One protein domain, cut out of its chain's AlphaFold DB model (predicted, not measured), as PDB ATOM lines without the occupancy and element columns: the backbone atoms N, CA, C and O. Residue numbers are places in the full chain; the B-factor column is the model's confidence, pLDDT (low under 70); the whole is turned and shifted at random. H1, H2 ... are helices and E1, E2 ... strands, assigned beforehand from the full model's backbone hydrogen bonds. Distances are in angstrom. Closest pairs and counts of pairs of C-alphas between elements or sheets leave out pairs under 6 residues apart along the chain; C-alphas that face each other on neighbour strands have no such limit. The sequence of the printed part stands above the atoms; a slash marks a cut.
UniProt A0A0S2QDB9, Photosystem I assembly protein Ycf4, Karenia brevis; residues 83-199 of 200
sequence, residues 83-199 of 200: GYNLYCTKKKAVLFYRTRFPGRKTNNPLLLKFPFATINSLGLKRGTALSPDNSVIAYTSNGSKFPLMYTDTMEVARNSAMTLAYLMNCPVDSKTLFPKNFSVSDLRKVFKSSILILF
ATOM      1  N   GLY A  83     260.060 246.609 227.651       87.38
ATOM      2  CA  GLY A  83     259.289 246.966 226.478       87.38
ATOM      3  C   GLY A  83     257.808 246.743 226.671       87.38
ATOM      4  O   GLY A  83     257.296 246.842 227.781       87.38
ATOM      5  N   TYR A  84     257.107 246.459 225.584       88.00
ATOM      6  CA  TYR A  84     255.672 246.231 225.622       88.00
ATOM      7  C   TYR A  84     255.239 245.309 224.486       88.00
ATOM      8  O   TYR A  84     255.946 245.121 223.493       88.00
ATOM      9  N   ASN A  85     254.064 244.719 224.650       88.81
ATOM     10  CA  ASN A  85     253.433 243.862 223.661       88.81
ATOM     11  C   ASN A  85     252.187 244.586 223.146       88.81
ATOM     12  O   ASN A  85     251.286 244.892 223.931       88.81
ATOM     13  N   LEU A  86     252.142 244.891 221.848       86.75
ATOM     14  CA  LEU A  86     250.969 245.473 221.196       86.75
ATOM     15  C   LEU A  86     250.150 244.376 220.536       86.75
ATOM     16  O   LEU A  86     250.654 243.623 219.707       86.75
ATOM     17  N   TYR A  87     248.857 244.370 220.823       86.00
ATOM     18  CA  TYR A  87     247.874 243.521 220.163       86.00
ATOM     19  C   TYR A  87     246.958 244.418 219.340       86.00
ATOM     20  O   TYR A  87     246.194 245.219 219.899       86.00
ATOM     21  N   CYS A  88     247.073 244.319 218.013       83.56
ATOM     22  CA  CYS A  88     246.318 245.140 217.074       83.56
ATOM     23  C   CYS A  88     245.273 244.297 216.335       83.56
ATOM     24  O   CYS A  88     245.612 243.545 215.421       83.56
ATOM     25  N   THR A  89     243.996 244.483 216.678       80.44
ATOM     26  CA  THR A  89     242.870 243.790 216.031       80.44
ATOM     27  C   THR A  89     242.714 244.192 214.561       80.44
ATOM     28  O   THR A  89     242.488 243.333 213.718       80.44
ATOM     29  N   LYS A  90     242.932 245.475 214.220       82.12
ATOM     30  CA  LYS A  90     242.829 245.981 212.833       82.12
ATOM     31  C   LYS A  90     243.842 245.327 211.887       82.12
ATOM     32  O   LYS A  90     243.505 244.984 210.764       82.12
ATOM     33  N   LYS A  91     245.086 245.151 212.347       81.00
ATOM     34  CA  LYS A  91     246.177 244.542 211.563       81.00
ATOM     35  C   LYS A  91     246.303 243.025 211.779       81.00
ATOM     36  O   LYS A  91     247.218 242.433 211.216       81.00
ATOM     37  N   LYS A  92     245.440 242.429 212.618       86.31
ATOM     38  CA  LYS A  92     245.471 241.020 213.062       86.31
ATOM     39  C   LYS A  92     246.886 240.522 213.391       86.31
ATOM     40  O   LYS A  92     247.318 239.476 212.908       86.31
ATOM     41  N   ALA A  93     247.634 241.307 214.167       85.50
ATOM     42  CA  ALA A  93     249.026 241.007 214.494       85.50
ATOM     43  C   ALA A  93     249.409 241.431 215.919       85.50
ATOM     44  O   ALA A  93     248.922 242.441 216.443       85.50
ATOM     45  N   VAL A  94     250.323 240.660 216.508       85.69
ATOM     46  CA  VAL A  94     251.048 240.957 217.744       85.69
ATOM     47  C   VAL A  94     252.386 241.596 217.380       85.69
ATOM     48  O   VAL A  94     253.090 241.098 216.500       85.69
ATOM     49  N   LEU A  95     252.751 242.683 218.052       87.12
ATOM     50  CA  LEU A  95     254.077 243.291 217.961       87.12
ATOM     51  C   LEU A  95     254.751 243.232 219.329       87.12
ATOM     52  O   LEU A  95     254.226 243.766 220.306       87.12
ATOM     53  N   PHE A  96     255.930 242.629 219.391       88.00
ATOM     54  CA  PHE A  96     256.791 242.675 220.563       88.00
ATOM     55  C   PHE A  96     257.836 243.758 220.383       88.00
ATOM     56  O   PHE A  96     258.637 243.702 219.452       88.00
ATOM     57  N   TYR A  97     257.823 244.719 221.298       88.44
ATOM     58  CA  TYR A  97     258.845 245.742 221.430       88.44
ATOM     59  C   TYR A  97     259.765 245.371 222.591       88.44
ATOM     60  O   TYR A  97     259.277 245.154 223.705       88.44
ATOM     61  N   ARG A  98     261.081 245.310 222.371       87.81
ATOM     62  CA  ARG A  98     262.074 245.111 223.442       87.81
ATOM     63  C   ARG A  98     263.275 246.036 223.285       87.81
ATOM     64  O   ARG A  98     263.811 246.197 222.193       87.81
ATOM     65  N   THR A  99     263.726 246.590 224.400       85.12
ATOM     66  CA  THR A  99     264.901 247.460 224.495       85.12
ATOM     67  C   THR A  99     266.174 246.616 224.479       85.12
ATOM     68  O   THR A  99     266.229 245.551 225.101       85.12
ATOM     69  N   ARG A 100     267.190 247.077 223.747       84.25
ATOM     70  CA  ARG A 100     268.478 246.399 223.543       84.25
ATOM     71  C   ARG A 100     269.634 247.272 224.028       84.25
ATOM     72  O   ARG A 100     269.443 248.455 224.287       84.25
ATOM     73  N   PHE A 101     270.821 246.672 224.125       81.75
ATOM     74  CA  PHE A 101     272.057 247.407 224.376       81.75
ATOM     75  C   PHE A 101     272.261 248.477 223.294       81.75
ATOM     76  O   PHE A 101     272.111 248.160 222.110       81.75
ATOM     77  N   PRO A 102     272.617 249.717 223.668       75.50
ATOM     78  CA  PRO A 102     272.995 250.729 222.698       75.50
ATOM     79  C   PRO A 102     274.307 250.324 222.027       75.50
ATOM     80  O   PRO A 102     275.272 249.924 222.680       75.50
ATOM     81  N   GLY A 103     274.339 250.408 220.703       71.75
ATOM     82  CA  GLY A 103     275.471 249.958 219.902       71.75
ATOM     83  C   GLY A 103     275.480 250.619 218.532       71.75
ATOM     84  O   GLY A 103     274.433 250.979 217.997       71.75
ATOM     85  N   ARG A 104     276.676 250.749 217.940       50.91
ATOM     86  CA  ARG A 104     276.961 251.591 216.757       50.91
ATOM     87  C   ARG A 104     276.077 251.353 215.520       50.91
ATOM     88  O   ARG A 104     276.020 252.228 214.669       50.91
ATOM     89  N   LYS A 105     275.406 250.201 215.390       58.62
ATOM     90  CA  LYS A 105     274.531 249.878 214.242       58.62
ATOM     91  C   LYS A 105     273.067 249.610 214.608       58.62
ATOM     92  O   LYS A 105     272.238 249.493 213.711       58.62
ATOM     93  N   THR A 106     272.726 249.535 215.897       56.50
ATOM     94  CA  THR A 106     271.408 249.052 216.338       56.50
ATOM     95  C   THR A 106     270.964 249.756 217.618       56.50
ATOM     96  O   THR A 106     270.724 249.120 218.635       56.50
ATOM     97  N   ASN A 107     270.796 251.081 217.561       63.72
ATOM     98  CA  ASN A 107     270.012 251.805 218.576       63.72
ATOM     99  C   ASN A 107     268.504 251.521 218.461       63.72
ATOM    100  O   ASN A 107     267.709 252.011 219.260       63.72
ATOM    101  N   ASN A 108     268.103 250.719 217.471       67.75
ATOM    102  CA  ASN A 108     266.714 250.379 217.260       67.75
ATOM    103  C   ASN A 108     266.272 249.276 218.233       67.75
ATOM    104  O   ASN A 108     266.946 248.245 218.365       67.75
ATOM    105  N   PRO A 109     265.113 249.452 218.880       77.88
ATOM    106  CA  PRO A 109     264.505 248.411 219.687       77.88
ATOM    107  C   PRO A 109     264.207 247.179 218.827       77.88
ATOM    108  O   PRO A 109     263.957 247.266 217.623       77.88
ATOM    109  N   LEU A 110     264.220 246.004 219.451       82.25
ATOM    110  CA  LEU A 110     263.768 244.782 218.804       82.25
ATOM    111  C   LEU A 110     262.265 244.859 218.574       82.25
ATOM    112  O   LEU A 110     261.497 244.932 219.532       82.25
ATOM    113  N   LEU A 111     261.873 244.788 217.308       85.31
ATOM    114  CA  LEU A 111     260.489 244.718 216.872       85.31
ATOM    115  C   LEU A 111     260.253 243.357 216.218       85.31
ATOM    116  O   LEU A 111     260.778 243.088 215.142       85.31
ATOM    117  N   LEU A 112     259.472 242.499 216.870       83.25
ATOM    118  CA  LEU A 112     259.044 241.219 216.301       83.25
ATOM    119  C   LEU A 112     257.544 241.265 216.039       83.25
ATOM    120  O   LEU A 112     256.768 241.540 216.952       83.25
ATOM    121  N   LYS A 113     257.133 241.000 214.798       86.94
ATOM    122  CA  LYS A 113     255.727 241.001 214.387       86.94
ATOM    123  C   LYS A 113     255.267 239.575 214.103       86.94
ATOM    124  O   LYS A 113     255.861 238.900 213.270       86.94
ATOM    125  N   PHE A 114     254.175 239.165 214.736       83.06
ATOM    126  CA  PHE A 114     253.554 237.857 214.545       83.06
ATOM    127  C   PHE A 114     252.090 238.024 214.125       83.06
ATOM    128  O   PHE A 114     251.347 238.732 214.807       83.06
ATOM    129  N   PRO A 115     251.640 237.419 213.017       85.06
ATOM    130  CA  PRO A 115     250.229 237.433 212.651       85.06
ATOM    131  C   PRO A 115     249.404 236.559 213.609       85.06
ATOM    132  O   PRO A 115     249.893 235.579 214.166       85.06
ATOM    133  N   PHE A 116     248.123 236.878 213.792       83.94
ATOM    134  CA  PHE A 116     247.231 236.055 214.622       83.94
ATOM    135  C   PHE A 116     247.001 234.662 214.025       83.94
ATOM    136  O   PHE A 116     246.830 233.715 214.775       83.94
ATOM    137  N   ALA A 117     247.080 234.521 212.698       81.94
ATOM    138  CA  ALA A 117     246.904 233.241 212.005       81.94
ATOM    139  C   ALA A 117     247.921 232.165 212.428       81.94
ATOM    140  O   ALA A 117     247.633 230.981 212.334       81.94
ATOM    141  N   THR A 118     249.100 232.571 212.906       80.38
ATOM    142  CA  THR A 118     250.102 231.633 213.431       80.38
ATOM    143  C   THR A 118     249.806 231.156 214.854       80.38
ATOM    144  O   THR A 118     250.461 230.225 215.310       80.38
ATOM    145  N   ILE A 119     248.869 231.784 215.572       83.50
ATOM    146  CA  ILE A 119     248.558 231.483 216.975       83.50
ATOM    147  C   ILE A 119     247.383 230.505 217.022       83.50
ATOM    148  O   ILE A 119     246.248 230.874 216.730       83.50
ATOM    149  N   ASN A 120     247.657 229.264 217.419       81.44
ATOM    150  CA  ASN A 120     246.665 228.190 217.446       81.44
ATOM    151  C   ASN A 120     245.863 228.168 218.744       81.44
ATOM    152  O   ASN A 120     244.655 227.957 218.706       81.44
ATOM    153  N   SER A 121     246.529 228.344 219.886       80.25
ATOM    154  CA  SER A 121     245.864 228.355 221.189       80.25
ATOM    155  C   SER A 121     246.610 229.197 222.218       80.25
ATOM    156  O   SER A 121     247.799 229.500 222.076       80.25
ATOM    157  N   LEU A 122     245.894 229.567 223.278       85.12
ATOM    158  CA  LEU A 122     246.451 230.207 224.468       85.12
ATOM    159  C   LEU A 122     246.371 229.271 225.671       85.12
ATOM    160  O   LEU A 122     245.396 228.546 225.826       85.12
ATOM    161  N   GLY A 123     247.356 229.320 226.559       83.12
ATOM    162  CA  GLY A 123     247.337 228.602 227.830       83.12
ATOM    163  C   GLY A 123     247.957 229.409 228.961       83.12
ATOM    164  O   GLY A 123     248.575 230.452 228.742       83.12
ATOM    165  N   LEU A 124     247.800 228.916 230.186       84.06
ATOM    166  CA  LEU A 124     248.436 229.491 231.371       84.06
ATOM    167  C   LEU A 124     249.556 228.583 231.870       84.06
ATOM    168  O   LEU A 124     249.390 227.369 231.993       84.06
ATOM    169  N   LYS A 125     250.688 229.185 232.222       81.81
ATOM    170  CA  LYS A 125     251.759 228.522 232.957       81.81
ATOM    171  C   LYS A 125     251.916 229.189 234.309       81.81
ATOM    172  O   LYS A 125     252.147 230.394 234.400       81.81
ATOM    173  N   ARG A 126     251.800 228.379 235.356       80.88
ATOM    174  CA  ARG A 126     252.046 228.816 236.725       80.88
ATOM    175  C   ARG A 126     253.541 229.029 236.939       80.88
ATOM    176  O   ARG A 126     254.346 228.245 236.426       80.88
ATOM    177  N   GLY A 127     253.878 230.072 237.686       74.31
ATOM    178  CA  GLY A 127     255.238 230.307 238.141       74.31
ATOM    179  C   GLY A 127     255.763 229.128 238.959       74.31
ATOM    180  O   GLY A 127     255.003 228.412 239.618       74.31
ATOM    181  N   THR A 128     257.066 228.899 238.873       75.38
ATOM    182  CA  THR A 128     257.794 227.878 239.638       75.38
ATOM    183  C   THR A 128     258.645 228.546 240.718       75.38
ATOM    184  O   THR A 128     258.781 229.765 240.740       75.38
ATOM    185  N   ALA A 129     259.275 227.755 241.593       69.56
ATOM    186  CA  ALA A 129     260.159 228.279 242.640       69.56
ATOM    187  C   ALA A 129     261.313 229.155 242.100       69.56
ATOM    188  O   ALA A 129     261.746 230.075 242.782       69.56
ATOM    189  N   LEU A 130     261.782 228.904 240.868       65.75
ATOM    190  CA  LEU A 130     262.844 229.687 240.220       65.75
ATOM    191  C   LEU A 130     262.318 230.862 239.377       65.75
ATOM    192  O   LEU A 130     263.081 231.737 238.980       65.75
ATOM    193  N   SER A 131     261.032 230.870 239.029       69.31
ATOM    194  CA  SER A 131     260.409 231.909 238.202       69.31
ATOM    195  C   SER A 131     258.974 232.100 238.680       69.31
ATOM    196  O   SER A 131     258.074 231.446 238.148       69.31
ATOM    197  N   PRO A 132     258.765 232.927 239.719       70.56
ATOM    198  CA  PRO A 132     257.490 233.007 240.431       70.56
ATOM    199  C   PRO A 132     256.366 233.620 239.585       70.56
ATOM    200  O   PRO A 132     255.190 233.405 239.880       70.56
ATOM    201  N   ASP A 133     256.714 234.324 238.509       79.06
ATOM    202  CA  ASP A 133     255.751 234.993 237.647       79.06
ATOM    203  C   ASP A 133     254.932 233.980 236.841       79.06
ATOM    204  O   ASP A 133     255.447 233.110 236.127       79.06
ATOM    205  N   ASN A 134     253.617 234.138 236.903       83.88
ATOM    206  CA  ASN A 134     252.695 233.388 236.072       83.88
ATOM    207  C   ASN A 134     252.709 233.962 234.661       83.88
ATOM    208  O   ASN A 134     252.762 235.176 234.477       83.88
ATOM    209  N   SER A 135     252.632 233.102 233.650       83.31
ATOM    210  CA  SER A 135     252.699 233.537 232.257       83.31
ATOM    211  C   SER A 135     251.530 233.045 231.420       83.31
ATOM    212  O   SER A 135     251.063 231.914 231.561       83.31
ATOM    213  N   VAL A 136     251.067 233.911 230.522       85.31
ATOM    214  CA  VAL A 136     250.158 233.537 229.436       85.31
ATOM    215  C   VAL A 136     251.025 233.058 228.282       85.31
ATOM    216  O   VAL A 136     251.879 233.807 227.815       85.31
ATOM    217  N   ILE A 137     250.833 231.829 227.824       84.62
ATOM    218  CA  ILE A 137     251.603 231.221 226.738       84.62
ATOM    219  C   ILE A 137     250.731 231.137 225.495       84.62
ATOM    220  O   ILE A 137     249.585 230.707 225.567       84.62
ATOM    221  N   ALA A 138     251.296 231.505 224.354       84.50
ATOM    222  CA  ALA A 138     250.737 231.209 223.051       84.50
ATOM    223  C   ALA A 138     251.431 229.997 222.427       84.50
ATOM    224  O   ALA A 138     252.656 229.854 222.510       84.50
ATOM    225  N   TYR A 139     250.630 229.145 221.798       82.62
ATOM    226  CA  TYR A 139     251.077 227.996 221.028       82.62
ATOM    227  C   TYR A 139     250.976 228.334 219.544       82.62
ATOM    228  O   TYR A 139     249.894 228.646 219.041       82.62
ATOM    229  N   THR A 140     252.105 228.287 218.846       79.94
ATOM    230  CA  THR A 140     252.152 228.504 217.399       79.94
ATOM    231  C   THR A 140     251.776 227.224 216.656       79.94
ATOM    232  O   THR A 140     252.051 226.125 217.139       79.94
ATOM    233  N   SER A 141     251.269 227.353 215.429       74.19
ATOM    234  CA  SER A 141     251.152 226.250 214.459       74.19
ATOM    235  C   SER A 141     252.429 225.416 214.308       74.19
ATOM    236  O   SER A 141     252.362 224.208 214.118       74.19
ATOM    237  N   ASN A 142     253.595 226.046 214.466       73.06
ATOM    238  CA  ASN A 142     254.908 225.410 214.327       73.06
ATOM    239  C   ASN A 142     255.363 224.671 215.604       73.06
ATOM    240  O   ASN A 142     256.536 224.332 215.737       73.06
ATOM    241  N   GLY A 143     254.484 224.498 216.597       72.19
ATOM    242  CA  GLY A 143     254.795 223.843 217.875       72.19
ATOM    243  C   GLY A 143     255.601 224.698 218.863       72.19
ATOM    244  O   GLY A 143     255.790 224.302 220.015       72.19
ATOM    245  N   SER A 144     256.054 225.889 218.458       74.50
ATOM    246  CA  SER A 144     256.750 226.827 219.341       74.50
ATOM    247  C   SER A 144     255.810 227.395 220.409       74.50
ATOM    248  O   SER A 144     254.645 227.686 220.145       74.50
ATOM    249  N   LYS A 145     256.339 227.585 221.621       80.81
ATOM    250  CA  LYS A 145     255.624 228.186 222.752       80.81
ATOM    251  C   LYS A 145     256.273 229.514 223.091       80.81
ATOM    252  O   LYS A 145     257.489 229.555 223.278       80.81
ATOM    253  N   PHE A 146     255.486 230.576 223.199       79.38
ATOM    254  CA  PHE A 146     256.019 231.893 223.530       79.38
ATOM    255  C   PHE A 146     255.163 232.591 224.593       79.38
ATOM    256  O   PHE A 146     253.936 232.634 224.477       79.38
ATOM    257  N   PRO A 147     255.788 233.126 225.653       81.50
ATOM    258  CA  PRO A 147     255.075 233.859 226.681       81.50
ATOM    259  C   PRO A 147     254.634 235.221 226.136       81.50
ATOM    260  O   PRO A 147     255.434 236.026 225.660       81.50
ATOM    261  N   LEU A 148     253.332 235.471 226.207       83.06
ATOM    262  CA  LEU A 148     252.677 236.718 225.827       83.06
ATOM    263  C   LEU A 148     252.670 237.746 226.952       83.06
ATOM    264  O   LEU A 148     252.592 238.940 226.690       83.06
ATOM    265  N   MET A 149     252.681 237.300 228.199       84.56
ATOM    266  CA  MET A 149     252.602 238.175 229.359       84.56
ATOM    267  C   MET A 149     253.134 237.436 230.575       84.56
ATOM    268  O   MET A 149     252.918 236.230 230.682       84.56
ATOM    269  N   TYR A 150     253.765 238.177 231.481       83.50
ATOM    270  CA  TYR A 150     254.128 237.737 232.823       83.50
ATOM    271  C   TYR A 150     253.352 238.557 233.851       83.50
ATOM    272  O   TYR A 150     253.113 239.748 233.639       83.50
ATOM    273  N   THR A 151     252.916 237.918 234.931       82.88
ATOM    274  CA  THR A 151     252.170 238.561 236.011       82.88
ATOM    275  C   THR A 151     252.278 237.769 237.308       82.88
ATOM    276  O   THR A 151     252.210 236.541 237.325       82.88
ATOM    277  N   ASP A 152     252.346 238.491 238.418       81.56
ATOM    278  CA  ASP A 152     252.516 237.910 239.750       81.56
ATOM    279  C   ASP A 152     251.252 237.124 240.162       81.56
ATOM    280  O   ASP A 152     251.320 236.041 240.737       81.56
ATOM    281  N   THR A 153     250.067 237.613 239.777       83.69
ATOM    282  CA  THR A 153     248.770 237.010 240.128       83.69
ATOM    283  C   THR A 153     248.148 236.184 239.000       83.69
ATOM    284  O   THR A 153     247.938 236.683 237.891       83.69
ATOM    285  N   MET A 154     247.724 234.954 239.314       80.12
ATOM    286  CA  MET A 154     247.018 234.062 238.377       80.12
ATOM    287  C   MET A 154     245.673 234.611 237.886       80.12
ATOM    288  O   MET A 154     245.244 234.279 236.783       80.12
ATOM    289  N   GLU A 155     244.986 235.428 238.685       81.12
ATOM    290  CA  GLU A 155     243.693 236.005 238.303       81.12
ATOM    291  C   GLU A 155     243.841 237.018 237.162       81.12
ATOM    292  O   GLU A 155     243.163 236.901 236.142       81.12
ATOM    293  N   VAL A 156     244.810 237.934 237.271       82.50
ATOM    294  CA  VAL A 156     245.153 238.875 236.192       82.50
ATOM    295  C   VAL A 156     245.628 238.129 234.945       82.50
ATOM    296  O   VAL A 156     245.245 238.502 233.833       82.50
ATOM    297  N   ALA A 157     246.393 237.042 235.112       83.75
ATOM    298  CA  ALA A 157     246.818 236.191 233.997       83.75
ATOM    299  C   ALA A 157     245.610 235.611 233.253       83.75
ATOM    300  O   ALA A 157     245.539 235.678 232.026       83.75
ATOM    301  N   ARG A 158     244.639 235.074 234.002       83.00
ATOM    302  CA  ARG A 158     243.423 234.461 233.461       83.00
ATOM    303  C   ARG A 158     242.540 235.478 232.742       83.00
ATOM    304  O   ARG A 158     242.139 235.217 231.611       83.00
ATOM    305  N   ASN A 159     242.270 236.626 233.363       84.88
ATOM    306  CA  ASN A 159     241.434 237.667 232.757       84.88
ATOM    307  C   ASN A 159     242.076 238.183 231.464       84.88
ATOM    308  O   ASN A 159     241.422 238.231 230.425       84.88
ATOM    309  N   SER A 160     243.385 238.448 231.494       84.25
ATOM    310  CA  SER A 160     244.131 238.888 230.311       84.25
ATOM    311  C   SER A 160     244.138 237.826 229.211       84.25
ATOM    312  O   SER A 160     243.960 238.162 228.044       84.25
ATOM    313  N   ALA A 161     244.293 236.543 229.558       84.12
ATOM    314  CA  ALA A 161     244.221 235.445 228.595       84.12
ATOM    315  C   ALA A 161     242.843 235.360 227.920       84.12
ATOM    316  O   ALA A 161     242.783 235.204 226.705       84.12
ATOM    317  N   MET A 162     241.751 235.530 228.675       83.56
ATOM    318  CA  MET A 162     240.388 235.562 228.127       83.56
ATOM    319  C   MET A 162     240.179 236.755 227.189       83.56
ATOM    320  O   MET A 162     239.659 236.590 226.086       83.56
ATOM    321  N   THR A 163     240.639 237.948 227.579       84.06
ATOM    322  CA  THR A 163     240.579 239.136 226.717       84.06
ATOM    323  C   THR A 163     241.388 238.931 225.437       84.06
ATOM    324  O   THR A 163     240.909 239.234 224.347       84.06
ATOM    325  N   LEU A 164     242.598 238.379 225.538       85.06
ATOM    326  CA  LEU A 164     243.451 238.093 224.384       85.06
ATOM    327  C   LEU A 164     242.843 237.027 223.464       85.06
ATOM    328  O   LEU A 164     242.897 237.184 222.247       85.06
ATOM    329  N   ALA A 165     242.227 235.986 224.022       84.88
ATOM    330  CA  ALA A 165     241.533 234.951 223.264       84.88
ATOM    331  C   ALA A 165     240.369 235.525 222.455       84.88
ATOM    332  O   ALA A 165     240.261 235.261 221.257       84.88
ATOM    333  N   TYR A 166     239.558 236.373 223.092       84.12
ATOM    334  CA  TYR A 166     238.468 237.091 222.437       84.12
ATOM    335  C   TYR A 166     238.989 238.013 221.323       84.12
ATOM    336  O   TYR A 166     238.467 238.004 220.212       84.12
ATOM    337  N   LEU A 167     240.073 238.755 221.579       82.56
ATOM    338  CA  LEU A 167     240.679 239.659 220.593       82.56
ATOM    339  C   LEU A 167     241.280 238.932 219.382       82.56
ATOM    340  O   LEU A 167     241.274 239.481 218.278       82.56
ATOM    341  N   MET A 168     241.844 237.742 219.589       80.00
ATOM    342  CA  MET A 168     242.526 236.967 218.546       80.00
ATOM    343  C   MET A 168     241.630 235.906 217.898       80.00
ATOM    344  O   MET A 168     242.054 235.294 216.921       80.00
ATOM    345  N   ASN A 169     240.406 235.714 218.403       81.25
ATOM    346  CA  ASN A 169     239.483 234.647 218.011       81.25
ATOM    347  C   ASN A 169     240.139 233.254 218.059       81.25
ATOM    348  O   ASN A 169     240.079 232.480 217.104       81.25
ATOM    349  N   CYS A 170     240.835 232.976 219.161       80.62
ATOM    350  CA  CYS A 170     241.689 231.806 219.333       80.62
ATOM    351  C   CYS A 170     241.211 230.974 220.538       80.62
ATOM    352  O   CYS A 170     240.874 231.565 221.570       80.62
ATOM    353  N   PRO A 171     241.165 229.631 220.452       78.56
ATOM    354  CA  PRO A 171     240.750 228.793 221.569       78.56
ATOM    355  C   PRO A 171     241.747 228.861 222.734       78.56
ATOM    356  O   PRO A 171     242.966 228.938 222.556       78.56
ATOM    357  N   VAL A 172     241.219 228.789 223.955       76.94
ATOM    358  CA  VAL A 172     242.023 228.718 225.180       76.94
ATOM    359  C   VAL A 172     242.061 227.281 225.674       76.94
ATOM    360  O   VAL A 172     241.026 226.620 225.752       76.94
ATOM    361  N   ASP A 173     243.246 226.799 226.030       74.12
ATOM    362  CA  ASP A 173     243.445 225.464 226.579       74.12
ATOM    363  C   ASP A 173     242.823 225.363 227.982       74.12
ATOM    364  O   ASP A 173     243.388 225.806 228.991       74.12
ATOM    365  N   SER A 174     241.632 224.763 228.032       58.34
ATOM    366  CA  SER A 174     240.799 224.623 229.229       58.34
ATOM    367  C   SER A 174     241.491 223.861 230.362       58.34
ATOM    368  O   SER A 174     241.239 224.165 231.530       58.34
ATOM    369  N   LYS A 175     242.420 222.945 230.045       57.81
ATOM    370  CA  LYS A 175     243.189 222.172 231.038       57.81
ATOM    371  C   LYS A 175     244.142 223.039 231.859       57.81
ATOM    372  O   LYS A 175     244.469 222.686 232.988       57.81
ATOM    373  N   THR A 176     244.595 224.159 231.297       58.25
ATOM    374  CA  THR A 176     245.496 225.103 231.980       58.25
ATOM    375  C   THR A 176     244.759 226.294 232.591       58.25
ATOM    376  O   THR A 176     245.250 226.908 233.538       58.25
ATOM    377  N   LEU A 177     243.567 226.617 232.080       55.03
ATOM    378  CA  LEU A 177     242.797 227.793 232.482       55.03
ATOM    379  C   LEU A 177     242.046 227.599 233.812       55.03
ATOM    380  O   LEU A 177     241.928 228.542 234.610       55.03
ATOM    381  N   PHE A 178     241.579 226.376 234.074       50.69
ATOM    382  CA  PHE A 178     240.742 226.040 235.222       50.69
ATOM    383  C   PHE A 178     241.397 224.939 236.079       50.69
ATOM    384  O   PHE A 178     241.722 223.876 235.551       50.69
ATOM    385  N   PRO A 179     241.624 225.153 237.394       50.56
ATOM    386  CA  PRO A 179     241.989 224.055 238.288       50.56
ATOM    387  C   PRO A 179     240.888 222.984 238.262       50.56
ATOM    388  O   PRO A 179     239.726 223.305 238.029       50.56
ATOM    389  N   LYS A 180     241.232 221.720 238.541       45.00
ATOM    390  CA  LYS A 180     240.315 220.561 238.450       45.00
ATOM    391  C   LYS A 180     238.980 220.701 239.226       45.00
ATOM    392  O   LYS A 180     238.065 219.947 238.938       45.00
ATOM    393  N   ASN A 181     238.849 221.682 240.131       47.06
ATOM    394  CA  ASN A 181     237.664 221.954 240.962       47.06
ATOM    395  C   ASN A 181     236.974 223.305 240.650       47.06
ATOM    396  O   ASN A 181     236.414 223.932 241.546       47.06
ATOM    397  N   PHE A 182     237.063 223.822 239.423       45.88
ATOM    398  CA  PHE A 182     236.477 225.125 239.079       45.88
ATOM    399  C   PHE A 182     234.942 225.053 238.951       45.88
ATOM    400  O   PHE A 182     234.426 224.278 238.149       45.88
ATOM    401  N   SER A 183     234.217 225.864 239.732       41.19
ATOM    402  CA  SER A 183     232.746 225.888 239.765       41.19
ATOM    403  C   SER A 183     232.156 226.942 238.814       41.19
ATOM    404  O   SER A 183     232.768 227.971 238.523       41.19
ATOM    405  N   VAL A 184     230.918 226.725 238.356       51.03
ATOM    406  CA  VAL A 184     230.173 227.626 237.448       51.03
ATOM    407  C   VAL A 184     229.935 229.017 238.067       51.03
ATOM    408  O   VAL A 184     229.803 230.012 237.350       51.03
ATOM    409  N   SER A 185     229.944 229.129 239.399       47.34
ATOM    410  CA  SER A 185     229.856 230.409 240.119       47.34
ATOM    411  C   SER A 185     231.075 231.316 239.894       47.34
ATOM    412  O   SER A 185     230.924 232.542 239.843       47.34
ATOM    413  N   ASP A 186     232.263 230.741 239.691       48.22
ATOM    414  CA  ASP A 186     233.511 231.486 239.492       48.22
ATOM    415  C   ASP A 186     233.626 232.054 238.071       48.22
ATOM    416  O   ASP A 186     234.146 233.157 237.884       48.22
ATOM    417  N   LEU A 187     233.035 231.379 237.074       49.97
ATOM    418  CA  LEU A 187     232.870 231.930 235.721       49.97
ATOM    419  C   LEU A 187     232.096 233.253 235.766       49.97
ATOM    420  O   LEU A 187     232.509 234.242 235.159       49.97
ATOM    421  N   ARG A 188     231.008 233.308 236.544       49.09
ATOM    422  CA  ARG A 188     230.165 234.507 236.646       49.09
ATOM    423  C   ARG A 188     230.921 235.693 237.273       49.09
ATOM    424  O   ARG A 188     230.699 236.829 236.862       49.09
ATOM    425  N   LYS A 189     231.857 235.445 238.201       52.75
ATOM    426  CA  LYS A 189     232.748 236.477 238.775       52.75
ATOM    427  C   LYS A 189     233.785 236.988 237.772       52.75
ATOM    428  O   LYS A 189     233.956 238.200 237.651       52.75
ATOM    429  N   VAL A 190     234.427 236.092 237.022       52.50
ATOM    430  CA  VAL A 190     235.439 236.446 236.007       52.50
ATOM    431  C   VAL A 190     234.838 237.305 234.891       52.50
ATOM    432  O   VAL A 190     235.414 238.331 234.520       52.50
ATOM    433  N   PHE A 191     233.649 236.940 234.402       47.91
ATOM    434  CA  PHE A 191     232.942 237.728 233.388       47.91
ATOM    435  C   PHE A 191     232.520 239.107 233.913       47.91
ATOM    436  O   PHE A 191     232.702 240.105 233.218       47.91
ATOM    437  N   LYS A 192     232.035 239.194 235.160       48.66
ATOM    438  CA  LYS A 192     231.638 240.473 235.772       48.66
ATOM    439  C   LYS A 192     232.836 241.407 236.004       48.66
ATOM    440  O   LYS A 192     232.719 242.605 235.774       48.66
ATOM    441  N   SER A 193     233.991 240.857 236.391       41.22
ATOM    442  CA  SER A 193     235.244 241.607 236.582       41.22
ATOM    443  C   SER A 193     235.841 242.094 235.254       41.22
ATOM    444  O   SER A 193     236.241 243.250 235.134       41.22
ATOM    445  N   SER A 194     235.808 241.256 234.212       35.50
ATOM    446  CA  SER A 194     236.303 241.621 232.875       35.50
ATOM    447  C   SER A 194     235.455 242.710 232.204       35.50
ATOM    448  O   SER A 194     236.003 243.568 231.517       35.50
ATOM    449  N   ILE A 195     234.135 242.722 232.439       38.34
ATOM    450  CA  ILE A 195     233.235 243.797 231.982       38.34
ATOM    451  C   ILE A 195     233.524 245.112 232.721       38.34
ATOM    452  O   ILE A 195     233.528 246.167 232.095       38.34
ATOM    453  N   LEU A 196     233.823 245.066 234.024       34.28
ATOM    454  CA  LEU A 196     234.095 246.274 234.811       34.28
ATOM    455  C   LEU A 196     235.389 246.992 234.384       34.28
ATOM    456  O   LEU A 196     235.477 248.210 234.480       34.28
ATOM    457  N   ILE A 197     236.378 246.241 233.891       39.03
ATOM    458  CA  ILE A 197     237.651 246.779 233.377       39.03
ATOM    459  C   ILE A 197     237.482 247.394 231.975       39.03
ATOM    460  O   ILE A 197     238.278 248.232 231.571       39.03
ATOM    461  N   LEU A 198     236.442 247.009 231.229       31.08
ATOM    462  CA  LEU A 198     236.130 247.559 229.903       31.08
ATOM    463  C   LEU A 198     235.365 248.896 229.955       31.08
ATOM    464  O   LEU A 198     235.296 249.581 228.940       31.08
ATOM    465  N   PHE A 199     234.808 249.258 231.115       32.06
ATOM    466  CA  PHE A 199     234.006 250.471 231.336       32.06
ATOM    467  C   PHE A 199     234.686 251.515 232.244       32.06
ATOM    468  O   PHE A 199     234.021 252.428 232.735       32.06
TER     469      PHE A 199
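What this domain is: This is residues 83 to 199 of the 200 residues of the protein "Photosystem I assembly protein Ycf4" of Karenia brevis (UniProt A0A0S2QDB9). A strongly twisted sheet of three strands, E4, E5 and E6, has helix H1 packed lengthwise along one face; a second sheet, E1, E2 and E3, extends from it toward one end of the longest axis, and H3 lies toward the other end, beyond H1. The long loop between E2 and E3 makes one tip, and residues 179 to 186 stick out at the opposite one. The printed part has 117 residues, with named elements in the order E1 E2 E3 E4 E5 E6 H1 H2 H3, and its class is mixed, helices and strands. Both sheets, in the orders E1 - E2 - E3 and E4 - E5 - E6, are antiparallel meanders, each strand the antiparallel neighbour of the one before. The whole is only just compact, close to loose, with a radius of gyration of the C-alphas of 15.9 A, and only just elongated, spanning 56 by 37 by 33 A.

Where its parts are: E4 is residues 119 to 125, 16.6 A from first to last C-alpha; E5 is 134 to 140, 19.3 A; E6 is 145 to 151, 17.2 A. H1 is residues 154 to 168, 20.5 A, beginning at C-alpha 154 (247.018, 234.062, 238.377). E1 is residues 83 to 88, with C-alpha 83 at (259.289, 246.966, 226.478); E2 is 93 to 98 and E3 is 110 to 115. H2 is residues 174 to 177, and H3 is residues 184 to 198, 22.1 A, ending at C-alpha 198 (236.130, 247.559, 229.903).

How they stand to each other: In the hairpin E4 and E5, N 123 and O 137 are 2.8 A apart; in the hairpin E5 and E6, N 136 and O 149 are 3.0 A apart. H1 on one face of this sheet makes two layers, a helix over a sheet: its height over the sheet is 8.7 A, and it lies over E5 and runs along the strands, at 16 degrees to E5 on the local plane. The closest C-alphas of E5 and H1 are those of Asn 134 and Met 154, 6.2 A apart. H2 only grazes this sheet; its closest C-alpha pair with E4 is Leu 124 and Thr 176, 5.3 A. E3 and E4 meet only through their link. In the other sheet, N 86 and O 95 of the hairpin E1 and E2 are 2.8 A apart, as are N 96 and O 112 of the hairpin E2 and E3. E1 and H1 are near each other, with 5 pairs of C-alphas within 10 A. Residues 159 to 163 of H1 and 190 to 194 of H3 only just touch, with 3 pairs of C-alphas within 8 A, the closest being Asn 159 and Ser 194 at 6.5 A. H1 and H3 run the same way at a steep tilt of 69.9 degrees, only just short of about perpendicular. Every O i to N i+4 pair of H1 is within hydrogen-bond range, as are 10 of 11 in H3; H2 is too short for such a pair.

The domain as a whole: The two C-alphas farthest apart are those of Arg 104 and Ser 185, 56.7 A. The printed part has no cut, and its one long link is E2 to E3, with 11 residues. Residues 179 to 186, of which 184 to 186 belong to H3, stand free. The mean pLDDT of the printed part is 72.9; residues 104 to 108, 129 to 131 and 174 to 199 are under 70.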